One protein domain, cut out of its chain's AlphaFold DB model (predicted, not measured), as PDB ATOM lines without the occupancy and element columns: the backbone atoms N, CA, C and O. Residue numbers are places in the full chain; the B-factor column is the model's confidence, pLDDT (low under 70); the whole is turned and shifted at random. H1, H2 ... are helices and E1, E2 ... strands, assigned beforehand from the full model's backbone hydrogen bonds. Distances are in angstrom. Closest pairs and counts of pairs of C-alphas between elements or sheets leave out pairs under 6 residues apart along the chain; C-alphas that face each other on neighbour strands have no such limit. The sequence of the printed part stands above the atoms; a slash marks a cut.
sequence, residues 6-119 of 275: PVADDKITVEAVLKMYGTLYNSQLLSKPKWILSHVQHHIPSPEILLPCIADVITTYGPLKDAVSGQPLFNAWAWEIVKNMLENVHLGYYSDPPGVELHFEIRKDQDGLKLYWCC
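What this domain is: This is residues 6 to 119 of the 275 residues of an uncharacterized protein of Pisolithus tinctorius Marx 270 (UniProt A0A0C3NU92). Two separate lobes are joined by two stretches of backbone, residues 40 to 46 and 91 to 102. One lobe is a long helical hairpin, H4 and H5, with the loop of residues 62 to 75 at its far end; the other holds H1, H2 and H3, with a two-stranded hairpin, E1 and E2, beside H3. The 114 printed residues hold five named helices and then two named strands, in the order H1 H2 H3 H4 H5 E1 E2; the sheet E1 - E2 is antiparallel and the class is mostly helix. The whole is loose, with a radius of gyration of the C-alphas of 18.8 A, and flat, spanning 53 by 37 by 19 A.

How they stand to each other: H1, residues 8 to 20, and H2, residues 25 to 31, only just touch, with 3 pairs of C-alphas within 8 A; they are about perpendicular at 74 degrees, and the C-alphas of Glu 15 and Tyr 25 are closest at 6.0 A. H3, residues 33 to 39, only just touches H1, also with 3 pairs, at a steep tilt of 65 degrees, opposite ways; the C-alphas of Asp 10 and His 39 are closest at 7.2 A. H2 and H3 touch only at the corner, and only just, with 3 pairs; the C-alphas of Leu 29 and Ile 36 are closest at 6.0 A. H4, residues 47 to 61, and H5, residues 76 to 90, form a helical hairpin and touch at a shallow tilt of 19 degrees, opposite ways; H5 does so with residues 86 to 90 alone, and the C-alphas of Pro 47 and His 90 are closest at 5.5 A. H3 and H4 are apart. E1, residues 103 to 108, and E2, residues 114 to 118, form an antiparallel hairpin, with N 104 and O 117 at 2.9 A and N 106 and O 115 at 2.8 A, both within hydrogen-bond range. The closest C-alphas of H3 and E2, those of His 39 and Leu 115, are 4.9 A apart. In H1, H2, H3 and H5 every O i to N i+4 pair is within hydrogen-bond range; in H4 it is 9 of 11.

Where its parts are: H1 begins at C-alpha 8 (-51.171, 20.875, -0.682) and is 18.8 A long from first to last C-alpha. H2 and H3 have 7 residues each and are 9.9 A and 10.2 A long. H4, from C-alpha 47 (-40.378, 5.894, -7.588), is 20.6 A long, and H5 is 21.4 A long. E1 is 14.1 A long, and E2, 12.4 A long, ends at C-alpha 118 (-43.459, 13.079, 11.864).

The domain as a whole: The two C-alphas farthest apart, those of Gly 70 and Gln 110, are 53.8 A from each other. The printed part has no cut. The links H4 to H5 and H5 to E1 are long, with 14 and 12 residues. The mean pLDDT of the printed part is 92.7, and no printed residue is under 70.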
ATOM      1  N   PRO A   6     -44.520  18.899   0.231       92.88
ATOM      2  CA  PRO A   6     -45.540  19.307   1.186       92.88
ATOM      3  C   PRO A   6     -46.936  18.938   0.676       92.88
ATOM      4  O   PRO A   6     -47.243  19.118  -0.506       92.88
ATOM      5  N   VAL A   7     -47.796  18.467   1.575       92.94
ATOM      6  CA  VAL A   7     -49.216  18.244   1.282       92.94
ATOM      7  C   VAL A   7     -49.877  19.587   0.964       92.94
ATOM      8  O   VAL A   7     -49.689  20.576   1.677       92.94
ATOM      9  N   ALA A   8     -50.629  19.631  -0.138       93.56
ATOM     10  CA  ALA A   8     -51.171  20.875  -0.682       93.56
ATOM     11  C   ALA A   8     -52.097  21.597   0.310       93.56
ATOM     12  O   ALA A   8     -51.961  22.805   0.499       93.56
ATOM     13  N   ASP A   9     -52.980  20.859   0.982       93.56
ATOM     14  CA  ASP A   9     -53.980  21.426   1.890       93.56
ATOM     15  C   ASP A   9     -53.344  22.099   3.112       93.56
ATOM     16  O   ASP A   9     -53.676  23.241   3.455       93.56
ATOM     17  N   ASP A  10     -52.369  21.436   3.737       93.38
ATOM     18  CA  ASP A  10     -51.629  22.009   4.861       93.38
ATOM     19  C   ASP A  10     -50.845  23.247   4.421       93.38
ATOM     20  O   ASP A  10     -50.872  24.280   5.093       93.38
ATOM     21  N   LYS A  11     -50.183  23.176   3.256       94.94
ATOM     22  CA  LYS A  11     -49.422  24.303   2.712       94.94
ATOM     23  C   LYS A  11     -50.313  25.523   2.478       94.94
ATOM     24  O   LYS A  11     -49.932  26.618   2.881       94.94
ATOM     25  N   ILE A  12     -51.495  25.341   1.882       95.62
ATOM     26  CA  ILE A  12     -52.467  26.422   1.651       95.62
ATOM     27  C   ILE A  12     -52.908  27.041   2.981       95.62
ATOM     28  O   ILE A  12     -52.971  28.265   3.113       95.62
ATOM     29  N   THR A  13     -53.178  26.204   3.983       95.25
ATOM     30  CA  THR A  13     -53.626  26.657   5.307       95.25
ATOM     31  C   THR A  13     -52.542  27.475   6.010       95.25
ATOM     32  O   THR A  13     -52.807  28.561   6.530       95.25
ATOM     33  N   VAL A  14     -51.292  27.006   5.971       95.19
ATOM     34  CA  VAL A  14     -50.142  27.724   6.531       95.19
ATOM     35  C   VAL A  14     -49.872  29.020   5.767       95.19
ATOM     36  O   VAL A  14     -49.639  30.056   6.387       95.19
ATOM     37  N   GLU A  15     -49.951  29.013   4.437       96.12
ATOM     38  CA  GLU A  15     -49.804  30.219   3.614       96.12
ATOM     39  C   GLU A  15     -50.859  31.281   3.936       96.12
ATOM     40  O   GLU A  15     -50.529  32.468   3.996       96.12
ATOM     41  N   ALA A  16     -52.105  30.876   4.195       95.56
ATOM     42  CA  ALA A  16     -53.168  31.792   4.595       95.56
ATOM     43  C   ALA A  16     -52.843  32.505   5.919       95.56
ATOM     44  O   ALA A  16     -53.004  33.724   6.011       95.56
ATOM     45  N   VAL A  17     -52.326  31.773   6.909       94.94
ATOM     46  CA  VAL A  17     -51.914  32.336   8.206       94.94
ATOM     47  C   VAL A  17     -50.678  33.228   8.060       94.94
ATOM     48  O   VAL A  17     -50.666  34.358   8.547       94.94
ATOM     49  N   LEU A  18     -49.657  32.796   7.316       95.06
ATOM     50  CA  LEU A  18     -48.458  33.610   7.074       95.06
ATOM     51  C   LEU A  18     -48.778  34.923   6.358       95.06
ATOM     52  O   LEU A  18     -48.188  35.960   6.673       95.06
ATOM     53  N   LYS A  19     -49.763  34.905   5.456       95.19
ATOM     54  CA  LYS A  19     -50.246  36.109   4.780       95.19
ATOM     55  C   LYS A  19     -50.848  37.119   5.761       95.19
ATOM     56  O   LYS A  19     -50.650  38.314   5.559       95.19
ATOM     57  N   MET A  20     -51.512  36.673   6.832       93.69
ATOM     58  CA  MET A  20     -51.996  37.568   7.899       93.69
ATOM     59  C   MET A  20     -50.840  38.232   8.656       93.69
ATOM     60  O   MET A  20     -50.937  39.400   9.024       93.69
ATOM     61  N   TYR A  21     -49.717  37.528   8.813       91.75
ATOM     62  CA  TYR A  21     -48.485  38.065   9.400       91.75
ATOM     63  C   TYR A  21     -47.610  38.856   8.419       91.75
ATOM     64  O   TYR A  21     -46.537  39.324   8.798       91.75
ATOM     65  N   GLY A  22     -48.022  38.990   7.155       93.75
ATOM     66  CA  GLY A  22     -47.245  39.679   6.125       93.75
ATOM     67  C   GLY A  22     -45.963  38.947   5.712       93.75
ATOM     68  O   GLY A  22     -45.038  39.580   5.208       93.75
ATOM     69  N   THR A  23     -45.882  37.630   5.920       94.06
ATOM     70  CA  THR A  23     -44.729  36.809   5.522       94.06
ATOM     71  C   THR A  23     -45.083  35.824   4.409       94.06
ATOM     72  O   THR A  23     -46.235  35.446   4.207       94.06
ATOM     73  N   LEU A  24     -44.066  35.427   3.640       94.94
ATOM     74  CA  LEU A  24     -44.181  34.444   2.561       94.94
ATOM     75  C   LEU A  24     -43.679  33.082   3.039       94.94
ATOM     76  O   LEU A  24     -42.685  33.018   3.763       94.94
ATOM     77  N   TYR A  25     -44.286  32.002   2.541       93.12
ATOM     78  CA  TYR A  25     -43.911  30.627   2.882       93.12
ATOM     79  C   TYR A  25     -42.411  30.356   2.729       93.12
ATOM     80  O   TYR A  25     -41.765  29.923   3.675       93.12
ATOM     81  N   ASN A  26     -41.828  30.683   1.571       93.44
ATOM     82  CA  ASN A  26     -40.405  30.432   1.313       93.44
ATOM     83  C   ASN A  26     -39.486  31.237   2.247       93.44
ATOM     84  O   ASN A  26     -38.461  30.730   2.691       93.44
ATOM     85  N   SER A  27     -39.864  32.473   2.586       93.94
ATOM     86  CA  SER A  27     -39.108  33.294   3.542       93.94
ATOM     87  C   SER A  27     -39.172  32.699   4.954       93.94
ATOM     88  O   SER A  27     -38.163  32.602   5.659       93.94
ATOM     89  N   GLN A  28     -40.351  32.215   5.348       93.88
ATOM     90  CA  GLN A  28     -40.547  31.546   6.629       93.88
ATOM     91  C   GLN A  28     -39.830  30.191   6.688       93.88
ATOM     92  O   GLN A  28     -39.254  29.854   7.714       93.88
ATOM     93  N   LEU A  29     -39.803  29.433   5.592       92.56
ATOM     94  CA  LEU A  29     -39.084  28.163   5.504       92.56
ATOM     95  C   LEU A  29     -37.574  28.359   5.685       92.56
ATOM     96  O   LEU A  29     -36.935  27.560   6.362       92.56
ATOM     97  N   LEU A  30     -37.011  29.436   5.134       92.62
ATOM     98  CA  LEU A  30     -35.591  29.758   5.289       92.62
ATOM     99  C   LEU A  30     -35.250  30.266   6.697       92.62
ATOM    100  O   LEU A  30     -34.204  29.920   7.239       92.62
ATOM    101  N   SER A  31     -36.121  31.080   7.299       93.75
ATOM    102  CA  SER A  31     -35.864  31.696   8.608       93.75
ATOM    103  C   SER A  31     -36.253  30.810   9.797       93.75
ATOM    104  O   SER A  31     -35.543  30.771  10.802       93.75
ATOM    105  N   LYS A  32     -37.376  30.093   9.703       92.75
ATOM    106  CA  LYS A  32     -37.958  29.244  10.755       92.75
ATOM    107  C   LYS A  32     -38.416  27.885  10.194       92.75
ATOM    108  O   LYS A  32     -39.591  27.530  10.322       92.75
ATOM    109  N   PRO A  33     -37.494  27.065   9.649       91.00
ATOM    110  CA  PRO A  33     -37.835  25.786   9.023       91.00
ATOM    111  C   PRO A  33     -38.561  24.839   9.978       91.00
ATOM    112  O   PRO A  33     -39.546  24.223   9.595       91.00
ATOM    113  N   LYS A  34     -38.135  24.767  11.247       89.88
ATOM    114  CA  LYS A  34     -38.761  23.889  12.250       89.88
ATOM    115  C   LYS A  34     -40.252  24.167  12.439       89.88
ATOM    116  O   LYS A  34     -41.007  23.227  12.633       89.88
ATOM    117  N   TRP A  35     -40.654  25.437  12.379       92.19
ATOM    118  CA  TRP A  35     -42.056  25.817  12.532       92.19
ATOM    119  C   TRP A  35     -42.869  25.400  11.306       92.19
ATOM    120  O   TRP A  35     -43.941  24.840  11.455       92.19
ATOM    121  N   ILE A  36     -42.353  25.590  10.089       92.94
ATOM    122  CA  ILE A  36     -43.053  25.127   8.879       92.94
ATOM    123  C   ILE A  36     -43.177  23.602   8.873       92.94
ATOM    124  O   ILE A  36     -44.267  23.070   8.681       92.94
ATOM    125  N   LEU A  37     -42.077  22.899   9.147       90.19
ATOM    126  CA  LEU A  37     -42.035  21.437   9.136       90.19
ATOM    127  C   LEU A  37     -42.922  20.800  10.214       90.19
ATOM    128  O   LEU A  37     -43.329  19.658  10.049       90.19
ATOM    129  N   SER A  38     -43.243  21.514  11.299       91.12
ATOM    130  CA  SER A  38     -44.188  21.021  12.308       91.12
ATOM    131  C   SER A  38     -45.655  21.252  11.943       91.12
ATOM    132  O   SER A  38     -46.513  20.650  12.576       91.12
ATOM    133  N   HIS A  39     -45.958  22.124  10.977       93.50
ATOM    134  CA  HIS A  39     -47.334  22.491  10.603       93.50
ATOM    135  C   HIS A  39     -47.745  22.024   9.206       93.50
ATOM    136  O   HIS A  39     -48.910  22.145   8.836       93.50
ATOM    137  N   VAL A  40     -46.802  21.500   8.424       94.06
ATOM    138  CA  VAL A  40     -47.048  20.997   7.075       94.06
ATOM    139  C   VAL A  40     -46.619  19.544   7.018       94.06
ATOM    140  O   VAL A  40     -45.463  19.234   7.304       94.06
ATOM    141  N   GLN A  41     -47.535  18.652   6.648       92.19
ATOM    142  CA  GLN A  41     -47.166  17.279   6.340       92.19
ATOM    143  C   GLN A  41     -46.345  17.226   5.061       92.19
ATOM    144  O   GLN A  41     -46.579  17.974   4.109       92.19
ATOM    145  N   HIS A  42     -45.403  16.295   5.024       90.88
ATOM    146  CA  HIS A  42     -44.604  16.034   3.840       90.88
ATOM    147  C   HIS A  42     -44.671  14.555   3.497       90.88
ATOM    148  O   HIS A  42     -44.718  13.714   4.386       90.88
ATOM    149  N   HIS A  43     -44.639  14.235   2.213       91.25
ATOM    150  CA  HIS A  43     -44.501  12.856   1.772       91.25
ATOM    151  C   HIS A  43     -43.320  12.732   0.821       91.25
ATOM    152  O   HIS A  43     -42.951  13.692   0.127       91.25
ATOM    153  N   ILE A  44     -42.723  11.548   0.802       91.56
ATOM    154  CA  ILE A  44     -41.732  11.186  -0.202       91.56
ATOM    155  C   ILE A  44     -42.478  10.495  -1.347       91.56
ATOM    156  O   ILE A  44     -43.141   9.480  -1.119       91.56
ATOM    157  N   PRO A  45     -42.425  11.045  -2.574       92.19
ATOM    158  CA  PRO A  45     -43.238  10.557  -3.677       92.19
ATOM    159  C   PRO A  45     -42.812   9.159  -4.137       92.19
ATOM    160  O   PRO A  45     -41.739   8.661  -3.784       92.19
ATOM    161  N   SER A  46     -43.651   8.541  -4.971       92.88
ATOM    162  CA  SER A  46     -43.388   7.229  -5.562       92.88
ATOM    163  C   SER A  46     -42.122   7.222  -6.441       92.88
ATOM    164  O   SER A  46     -41.673   8.279  -6.906       92.88
ATOM    165  N   PRO A  47     -41.562   6.033  -6.738       94.06
ATOM    166  CA  PRO A  47     -40.378   5.894  -7.588       94.06
ATOM    167  C   PRO A  47     -40.525   6.546  -8.961       94.06
ATOM    168  O   PRO A  47     -39.556   7.076  -9.492       94.06
ATOM    169  N   GLU A  48     -41.738   6.545  -9.518       93.88
ATOM    170  CA  GLU A  48     -42.053   7.120 -10.831       93.88
ATOM    171  C   GLU A  48     -41.749   8.621 -10.905       93.88
ATOM    172  O   GLU A  48     -41.325   9.117 -11.945       93.88
ATOM    173  N   ILE A  49     -41.929   9.332  -9.791       92.81
ATOM    174  CA  ILE A  49     -41.644  10.766  -9.674       92.81
ATOM    175  C   ILE A  49     -40.211  10.979  -9.176       92.81
ATOM    176  O   ILE A  49     -39.513  11.876  -9.642       92.81
ATOM    177  N   LEU A  50     -39.755  10.157  -8.229       92.69
ATOM    178  CA  LEU A  50     -38.472  10.349  -7.560       92.69
ATOM    179  C   LEU A  50     -37.271  10.030  -8.470       92.69
ATOM    180  O   LEU A  50     -36.281  10.762  -8.457       92.69
ATOM    181  N   LEU A  51     -37.361   8.968  -9.278       93.69
ATOM    182  CA  LEU A  51     -36.305   8.551 -10.207       93.69
ATOM    183  C   LEU A  51     -35.892   9.637 -11.207       93.69
ATOM    184  O   LEU A  51     -34.696   9.926 -11.254       93.69
ATOM    185  N   PRO A  52     -36.804  10.239 -12.001       94.75
ATOM    186  CA  PRO A  52     -36.407  11.245 -12.982       94.75
ATOM    187  C   PRO A  52     -35.766  12.458 -12.306       94.75
ATOM    188  O   PRO A  52     -34.707  12.897 -12.741       94.75
ATOM    189  N   CYS A  53     -36.308  12.925 -11.177       92.56
ATOM    190  CA  CYS A  53     -35.721  14.045 -10.440       92.56
ATOM    191  C   CYS A  53     -34.285  13.759  -9.979       92.56
ATOM    192  O   CYS A  53     -33.408  14.616 -10.084       92.56
ATOM    193  N   ILE A  54     -34.026  12.556  -9.466       92.94
ATOM    194  CA  ILE A  54     -32.685  12.156  -9.025       92.94
ATOM    195  C   ILE A  54     -31.749  11.982 -10.225       92.94
ATOM    196  O   ILE A  54     -30.602  12.433 -10.177       92.94
ATOM    197  N   ALA A  55     -32.230  11.366 -11.304       93.38
ATOM    198  CA  ALA A  55     -31.467  11.184 -12.533       93.38
ATOM    199  C   ALA A  55     -31.068  12.528 -13.159       93.38
ATOM    200  O   ALA A  55     -29.922  12.674 -13.586       93.38
ATOM    201  N   ASP A  56     -31.950  13.528 -13.139       94.44
ATOM    202  CA  ASP A  56     -31.663  14.878 -13.632       94.44
ATOM    203  C   ASP A  56     -30.539  15.542 -12.830       94.44
ATOM    204  O   ASP A  56     -29.615  16.121 -13.406       94.44
ATOM    205  N   VAL A  57     -30.555  15.403 -11.500       93.69
ATOM    206  CA  VAL A  57     -29.489  15.914 -10.621       93.69
ATOM    207  C   VAL A  57     -28.165  15.211 -10.922       93.69
ATOM    208  O   VAL A  57     -27.147  15.870 -11.135       93.69
ATOM    209  N   ILE A  58     -28.160  13.880 -10.998       94.19
ATOM    210  CA  ILE A  58     -26.952  13.107 -11.329       94.19
ATOM    211  C   ILE A  58     -26.417  13.498 -12.708       94.19
ATOM    212  O   ILE A  58     -25.215  13.685 -12.864       94.19
ATOM    213  N   THR A  59     -27.287  13.665 -13.700       94.31
ATOM    214  CA  THR A  59     -26.883  14.039 -15.064       94.31
ATOM    215  C   THR A  59     -26.316  15.455 -15.108       94.31
ATOM    216  O   THR A  59     -25.324  15.703 -15.791       94.31
ATOM    217  N   THR A  60     -26.901  16.379 -14.342       95.25
ATOM    218  CA  THR A  60     -26.476  17.785 -14.286       95.25
ATOM    219  C   THR A  60     -25.131  17.951 -13.579       95.25
ATOM    220  O   THR A  60     -24.269  18.687 -14.059       95.25
ATOM    221  N   TYR A  61     -24.935  17.274 -12.443       93.19
ATOM    222  CA  TYR A  61     -23.775  17.499 -11.573       93.19
ATOM    223  C   TYR A  61     -22.691  16.420 -11.682       93.19
ATOM    224  O   TYR A  61     -21.523  16.707 -11.435       93.19
ATOM    225  N   GLY A  62     -23.037  15.198 -12.082       92.75
ATOM    226  CA  GLY A  62     -22.113  14.066 -12.193       92.75
ATOM    227  C   GLY A  62     -20.882  14.301 -13.080       92.75
ATOM    228  O   GLY A  62     -19.780  13.950 -12.656       92.75
ATOM    229  N   PRO A  63     -20.998  14.912 -14.278       94.00
ATOM    230  CA  PRO A  63     -19.841  15.152 -15.144       94.00
ATOM    231  C   PRO A  63     -19.012  16.382 -14.743       94.00
ATOM    232  O   PRO A  63     -17.974  16.642 -15.357       94.00
ATOM    233  N   LEU A  64     -19.456  17.164 -13.752       94.94
ATOM    234  CA  LEU A  64     -18.730  18.356 -13.326       94.94
ATOM    235  C   LEU A  64     -17.398  17.979 -12.682       94.94
ATOM    236  O   LEU A  64     -17.227  16.908 -12.098       94.94
ATOM    237  N   LYS A  65     -16.439  18.895 -12.788       95.06
ATOM    238  CA  LYS A  65     -15.139  18.788 -12.132       95.06
ATOM    239  C   LYS A  65     -15.077  19.786 -10.994       95.06
ATOM    240  O   LYS A  65     -15.612  20.888 -11.108       95.06
ATOM    241  N   ASP A  66     -14.416  19.396  -9.918       92.62
ATOM    242  CA  ASP A  66     -14.082  20.322  -8.852       92.62
ATOM    243  C   ASP A  66     -13.193  21.444  -9.408       92.62
ATOM    244  O   ASP A  66     -12.191  21.190 -10.081       92.62
ATOM    245  N   ALA A  67     -13.577  22.689  -9.137       91.38
ATOM    246  CA  ALA A  67     -12.921  23.868  -9.687       91.38
ATOM    247  C   ALA A  67     -11.488  24.042  -9.161       91.38
ATOM    248  O   ALA A  67     -10.662  24.647  -9.841       91.38
ATOM    249  N   VAL A  68     -11.193  23.521  -7.964       92.75
ATOM    250  CA  VAL A  68      -9.882  23.668  -7.318       92.75
ATOM    251  C   VAL A  68      -8.948  22.521  -7.695       92.75
ATOM    252  O   VAL A  68      -7.824  22.760  -8.130       92.75
ATOM    253  N   SER A  69      -9.394  21.272  -7.545       91.44
ATOM    254  CA  SER A  69      -8.558  20.093  -7.809       91.44
ATOM    255  C   SER A  69      -8.566  19.628  -9.268       91.44
ATOM    256  O   SER A  69      -7.704  18.841  -9.661       91.44
ATOM    257  N   GLY A  70      -9.544  20.059 -10.075       91.88
ATOM    258  CA  GLY A  70      -9.748  19.596 -11.453       91.88
ATOM    259  C   GLY A  70     -10.206  18.136 -11.569       91.88
ATOM    260  O   GLY A  70     -10.364  17.629 -12.683       91.88
ATOM    261  N   GLN A  71     -10.412  17.451 -10.441       90.12
ATOM    262  CA  GLN A  71     -10.875  16.067 -10.393       90.12
ATOM    263  C   GLN A  71     -12.376  15.990 -10.687       90.12
ATOM    264  O   GLN A  71     -13.104  16.944 -10.404       90.12
ATOM    265  N   PRO A  72     -12.873  14.880 -11.258       92.94
ATOM    266  CA  PRO A  72     -14.306  14.693 -11.433       92.94
ATOM    267  C   PRO A  72     -15.001  14.685 -10.069       92.94
ATOM    268  O   PRO A  72     -14.538  14.027  -9.136       92.94
ATOM    269  N   LEU A  73     -16.126  15.393  -9.972       89.88
ATOM    270  CA  LEU A  73     -16.955  15.413  -8.770       89.88
ATOM    271  C   LEU A  73     -17.415  13.990  -8.424       89.88
ATOM    272  O   LEU A  73     -17.446  13.609  -7.256       89.88
ATOM    273  N   PHE A  74     -17.738  13.195  -9.451       94.25
ATOM    274  CA  PHE A  74     -18.086  11.784  -9.321       94.25
ATOM    275  C   PHE A  74     -16.915  10.936  -9.822       94.25
ATOM    276  O   PHE A  74     -16.679  10.800 -11.024       94.25
ATOM    277  N   ASN A  75     -16.168  10.355  -8.885       93.50
ATOM    278  CA  ASN A  75     -15.149   9.356  -9.196       93.50
ATOM    279  C   ASN A  75     -15.795   8.001  -9.557       93.50
ATOM    280  O   ASN A  75     -17.005   7.817  -9.430       93.50
ATOM    281  N   ALA A  76     -14.994   7.028 -10.004       93.44
ATOM    282  CA  ALA A  76     -15.503   5.707 -10.400       93.44
ATOM    283  C   ALA A  76     -16.325   5.021  -9.289       93.44
ATOM    284  O   ALA A  76     -17.343   4.396  -9.561       93.44
ATOM    285  N   TRP A  77     -15.922   5.197  -8.029       93.50
ATOM    286  CA  TRP A  77     -16.645   4.657  -6.879       93.50
ATOM    287  C   TRP A  77     -17.992   5.353  -6.640       93.50
ATOM    288  O   TRP A  77     -18.987   4.692  -6.344       93.50
ATOM    289  N   ALA A  78     -18.061   6.672  -6.823       94.00
ATOM    290  CA  ALA A  78     -19.304   7.429  -6.731       94.00
ATOM    291  C   ALA A  78     -20.320   6.961  -7.782       94.00
ATOM    292  O   ALA A  78     -21.500   6.842  -7.467       94.00
ATOM    293  N   TRP A  79     -19.873   6.621  -8.994       95.25
ATOM    294  CA  TRP A  79     -20.748   6.057 -10.026       95.25
ATOM    295  C   TRP A  79     -21.328   4.688  -9.648       95.25
ATOM    296  O   TRP A  79     -22.504   4.438  -9.913       95.25
ATOM    297  N   GLU A  80     -20.563   3.835  -8.963       94.81
ATOM    298  CA  GLU A  80     -21.088   2.569  -8.425       94.81
ATOM    299  C   GLU A  80     -22.136   2.801  -7.326       94.81
ATOM    300  O   GLU A  80     -23.183   2.152  -7.308       94.81
ATOM    301  N   ILE A  81     -21.917   3.777  -6.438       94.25
ATOM    302  CA  ILE A  81     -22.921   4.157  -5.429       94.25
ATOM    303  C   ILE A  81     -24.189   4.668  -6.091       94.25
ATOM    304  O   ILE A  81     -25.283   4.274  -5.700       94.25
ATOM    305  N   VAL A  82     -24.046   5.539  -7.085       95.00
ATOM    306  CA  VAL A  82     -25.169   6.105  -7.829       95.00
ATOM    307  C   VAL A  82     -25.999   5.003  -8.474       95.00
ATOM    308  O   VAL A  82     -27.223   5.040  -8.383       95.00
ATOM    309  N   LYS A  83     -25.357   3.995  -9.068       94.94
ATOM    310  CA  LYS A  83     -26.049   2.843  -9.649       94.94
ATOM    311  C   LYS A  83     -26.881   2.092  -8.606       94.94
ATOM    312  O   LYS A  83     -28.076   1.902  -8.814       94.94
ATOM    313  N   ASN A  84     -26.280   1.744  -7.467       94.50
ATOM    314  CA  ASN A  84     -26.981   1.056  -6.373       94.50
ATOM    315  C   ASN A  84     -28.107   1.917  -5.781       94.50
ATOM    316  O   ASN A  84     -29.177   1.424  -5.435       94.50
ATOM    317  N   MET A  85     -27.877   3.225  -5.669       94.44
ATOM    318  CA  MET A  85     -28.871   4.178  -5.194       94.44
ATOM    319  C   MET A  85     -30.070   4.237  -6.144       94.44
ATOM    320  O   MET A  85     -31.200   4.139  -5.679       94.44
ATOM    321  N   LEU A  86     -29.846   4.373  -7.456       94.81
ATOM    322  CA  LEU A  86     -30.916   4.402  -8.456       94.81
ATOM    323  C   LEU A  86     -31.728   3.103  -8.450       94.81
ATOM    324  O   LEU A  86     -32.951   3.157  -8.541       94.81
ATOM    325  N   GLU A  87     -31.073   1.954  -8.277       95.12
ATOM    326  CA  GLU A  87     -31.750   0.663  -8.119       95.12
ATOM    327  C   GLU A  87     -32.642   0.643  -6.867       95.12
ATOM    328  O   GLU A  87     -33.821   0.312  -6.949       95.12
ATOM    329  N   ASN A  88     -32.136   1.102  -5.723       93.88
ATOM    330  CA  ASN A  88     -32.919   1.198  -4.487       93.88
ATOM    331  C   ASN A  88     -34.101   2.179  -4.593       93.88
ATOM    332  O   ASN A  88     -35.168   1.926  -4.031       93.88
ATOM    333  N   VAL A  89     -33.937   3.298  -5.309       93.94
ATOM    334  CA  VAL A  89     -35.040   4.234  -5.596       93.94
ATOM    335  C   VAL A  89     -36.075   3.560  -6.487       93.94
ATOM    336  O   VAL A  89     -37.265   3.665  -6.207       93.94
ATOM    337  N   HIS A  90     -35.643   2.828  -7.515       93.88
ATOM    338  CA  HIS A  90     -36.536   2.093  -8.407       93.88
ATOM    339  C   HIS A  90     -37.352   1.028  -7.669       93.88
ATOM    340  O   HIS A  90     -38.544   0.885  -7.928       93.88
ATOM    341  N   LEU A  91     -36.742   0.350  -6.694       93.50
ATOM    342  CA  LEU A  91     -37.415  -0.601  -5.806       93.50
ATOM    343  C   LEU A  91     -38.337   0.065  -4.767       93.50
ATOM    344  O   LEU A  91     -39.044  -0.633  -4.045       93.50
ATOM    345  N   GLY A  92     -38.348   1.398  -4.677       91.88
ATOM    346  CA  GLY A  92     -39.208   2.150  -3.764       91.88
ATOM    347  C   GLY A  92     -38.751   2.190  -2.316       91.88
ATOM    348  O   GLY A  92     -39.508   2.641  -1.465       91.88
ATOM    349  N   TYR A  93     -37.507   1.812  -2.017       90.44
ATOM    350  CA  TYR A  93     -36.979   1.843  -0.646       90.44
ATOM    351  C   TYR A  93     -36.809   3.250  -0.069       90.44
ATOM    352  O   TYR A  93     -36.647   3.401   1.139       90.44
ATOM    353  N   TYR A  94     -36.831   4.275  -0.922       89.94
ATOM    354  CA  TYR A  94     -36.769   5.673  -0.504       89.94
ATOM    355  C   TYR A  94     -38.125   6.377  -0.527       89.94
ATOM    356  O   TYR A  94     -38.189   7.519  -0.091       89.94
ATOM    357  N   SER A  95     -39.175   5.738  -1.041       91.62
ATOM    358  CA  SER A  95     -40.525   6.302  -1.093       91.62
ATOM    359  C   SER A  95     -41.308   5.952   0.166       91.62
ATOM    360  O   SER A  95     -41.009   4.964   0.840       91.62
ATOM    361  N   ASP A  96     -42.347   6.729   0.459       90.88
ATOM    362  CA  ASP A  96     -43.230   6.395   1.570       90.88
ATOM    363  C   ASP A  96     -44.015   5.108   1.270       90.88
ATOM    364  O   ASP A  96     -44.541   4.949   0.161       90.88
ATOM    365  N   PRO A  97     -44.116   4.176   2.236       89.38
ATOM    366  CA  PRO A  97     -44.861   2.948   2.032       89.38
ATOM    367  C   PRO A  97     -46.360   3.246   1.859       89.38
ATOM    368  O   PRO A  97     -46.938   4.013   2.635       89.38
ATOM    369  N   PRO A  98     -47.025   2.634   0.863       88.12
ATOM    370  CA  PRO A  98     -48.428   2.905   0.589       88.12
ATOM    371  C   PRO A  98     -49.310   2.462   1.761       88.12
ATOM    372  O   PRO A  98     -49.179   1.349   2.267       88.12
ATOM    373  N   GLY A  99     -50.237   3.330   2.172       87.75
ATOM    374  CA  GLY A  99     -51.197   3.041   3.243       87.75
ATOM    375  C   GLY A  99     -50.644   3.164   4.666       87.75
ATOM    376  O   GLY A  99     -51.355   2.829   5.610       87.75
ATOM    377  N   VAL A 100     -49.411   3.647   4.840       88.88
ATOM    378  CA  VAL A 100     -48.832   3.921   6.160       88.88
ATOM    379  C   VAL A 100     -48.856   5.422   6.419       88.88
ATOM    380  O   VAL A 100     -48.213   6.198   5.715       88.88
ATOM    381  N   GLU A 101     -49.587   5.838   7.449       88.12
ATOM    382  CA  GLU A 101     -49.590   7.227   7.896       88.12
ATOM    383  C   GLU A 101     -48.354   7.493   8.765       88.12
ATOM    384  O   GLU A 101     -48.145   6.859   9.798       88.12
ATOM    385  N   LEU A 102     -47.502   8.410   8.307       89.62
ATOM    386  CA  LEU A 102     -46.243   8.771   8.972       89.62
ATOM    387  C   LEU A 102     -46.319  10.120   9.703       89.62
ATOM    388  O   LEU A 102     -45.333  10.544  10.311       89.62
ATOM    389  N   HIS A 103     -47.468  10.795   9.636       89.94
ATOM    390  CA  HIS A 103     -47.724  12.070  10.295       89.94
ATOM    391  C   HIS A 103     -48.926  11.947  11.225       89.94
ATOM    392  O   HIS A 103     -50.011  11.577  10.799       89.94
ATOM    393  N   PHE A 104     -48.745  12.309  12.492       90.19
ATOM    394  CA  PHE A 104     -49.783  12.219  13.515       90.19
ATOM    395  C   PHE A 104     -50.103  13.611  14.059       90.19
ATOM    396  O   PHE A 104     -49.205  14.325  14.504       90.19
ATOM    397  N   GLU A 105     -51.374  14.018  14.028       91.44
ATOM    398  CA  GLU A 105     -51.814  15.292  14.614       91.44
ATOM    399  C   GLU A 105     -51.671  15.237  16.145       91.44
ATOM    400  O   GLU A 105     -52.262  14.389  16.808       91.44
ATOM    401  N   ILE A 106     -50.870  16.142  16.714       89.38
ATOM    402  CA  ILE A 106     -50.637  16.234  18.162       89.38
ATOM    403  C   ILE A 106     -51.678  17.155  18.800       89.38
ATOM    404  O   ILE A 106     -52.305  16.823  19.803       89.38
ATOM    405  N   ARG A 107     -51.790  18.373  18.260       91.69
ATOM    406  CA  ARG A 107     -52.637  19.456  18.774       91.69
ATOM    407  C   ARG A 107     -52.792  20.548  17.721       91.69
ATOM    408  O   ARG A 107     -52.158  20.494  16.672       91.69
ATOM    409  N   LYS A 108     -53.571  21.580  18.041       93.88
ATOM    410  CA  LYS A 108     -53.624  22.823  17.265       93.88
ATOM    411  C   LYS A 108     -52.898  23.949  17.992       93.88
ATOM    412  O   LYS A 108     -52.903  23.981  19.224       93.88
ATOM    413  N   ASP A 109     -52.253  24.827  17.234       91.44
ATOM    414  CA  ASP A 109     -51.637  26.045  17.762       91.44
ATOM    415  C   ASP A 109     -52.688  27.154  17.973       91.44
ATOM    416  O   ASP A 109     -53.867  26.985  17.649       91.44
ATOM    417  N   GLN A 110     -52.264  28.295  18.516       91.00
ATOM    418  CA  GLN A 110     -53.105  29.471  18.786       91.00
ATOM    419  C   GLN A 110     -53.812  29.987  17.527       91.00
ATOM    420  O   GLN A 110     -54.957  30.430  17.601       91.00
ATOM    421  N   ASP A 111     -53.170  29.837  16.369       90.06
ATOM    422  CA  ASP A 111     -53.702  30.242  15.065       90.06
ATOM    423  C   ASP A 111     -54.607  29.173  14.429       90.06
ATOM    424  O   ASP A 111     -55.001  29.277  13.268       90.06
ATOM    425  N   GLY A 112     -54.917  28.100  15.166       91.25
ATOM    426  CA  GLY A 112     -55.745  26.986  14.702       91.25
ATOM    427  C   GLY A 112     -55.042  26.025  13.739       91.25
ATOM    428  O   GLY A 112     -55.675  25.075  13.270       91.25
ATOM    429  N   LEU A 113     -53.752  26.234  13.462       94.25
ATOM    430  CA  LEU A 113     -52.936  25.352  12.629       94.25
ATOM    431  C   LEU A 113     -52.675  24.019  13.327       94.25
ATOM    432  O   LEU A 113     -52.429  23.974  14.530       94.25
ATOM    433  N   LYS A 114     -52.702  22.928  12.561       94.50
ATOM    434  CA  LYS A 114     -52.387  21.591  13.066       94.50
ATOM    435  C   LYS A 114     -50.885  21.451  13.288       94.50
ATOM    436  O   LYS A 114     -50.096  21.826  12.429       94.50
ATOM    437  N   LEU A 115     -50.508  20.888  14.431       93.81
ATOM    438  CA  LEU A 115     -49.145  20.477  14.743       93.81
ATOM    439  C   LEU A 115     -49.020  18.976  14.529       93.81
ATOM    440  O   LEU A 115     -49.741  18.198  15.157       93.81
ATOM    441  N   TYR A 116     -48.072  18.583  13.690       92.12
ATOM    442  CA  TYR A 116     -47.810  17.196  13.351       92.12
ATOM    443  C   TYR A 116     -46.552  16.675  14.034       92.12
ATOM    444  O   TYR A 116     -45.527  17.354  14.138       92.12
ATOM    445  N   TRP A 117     -46.627  15.420  14.458       87.12
ATOM    446  CA  TRP A 117     -45.472  14.593  14.746       87.12
ATOM    447  C   TRP A 117     -45.156  13.745  13.518       87.12
ATOM    448  O   TRP A 117     -46.044  13.089  12.985       87.12
ATOM    449  N   CYS A 118     -43.905  13.767  13.068       85.94
ATOM    450  CA  CYS A 118     -43.459  13.079  11.864       85.94
ATOM    451  C   CYS A 118     -42.538  11.902  12.219       85.94
ATOM    452  O   CYS A 118     -41.608  12.054  13.018       85.94
ATOM    453  N   CYS A 119     -42.765  10.753  11.583       83.19
ATOM    454  CA  CYS A 119     -41.953   9.545  11.729       83.19
ATOM    455  C   CYS A 119     -40.877   9.372  10.639       83.19
ATOM    456  O   CYS A 119     -40.121   8.409  10.707       83.19
TER     457      CYS A 119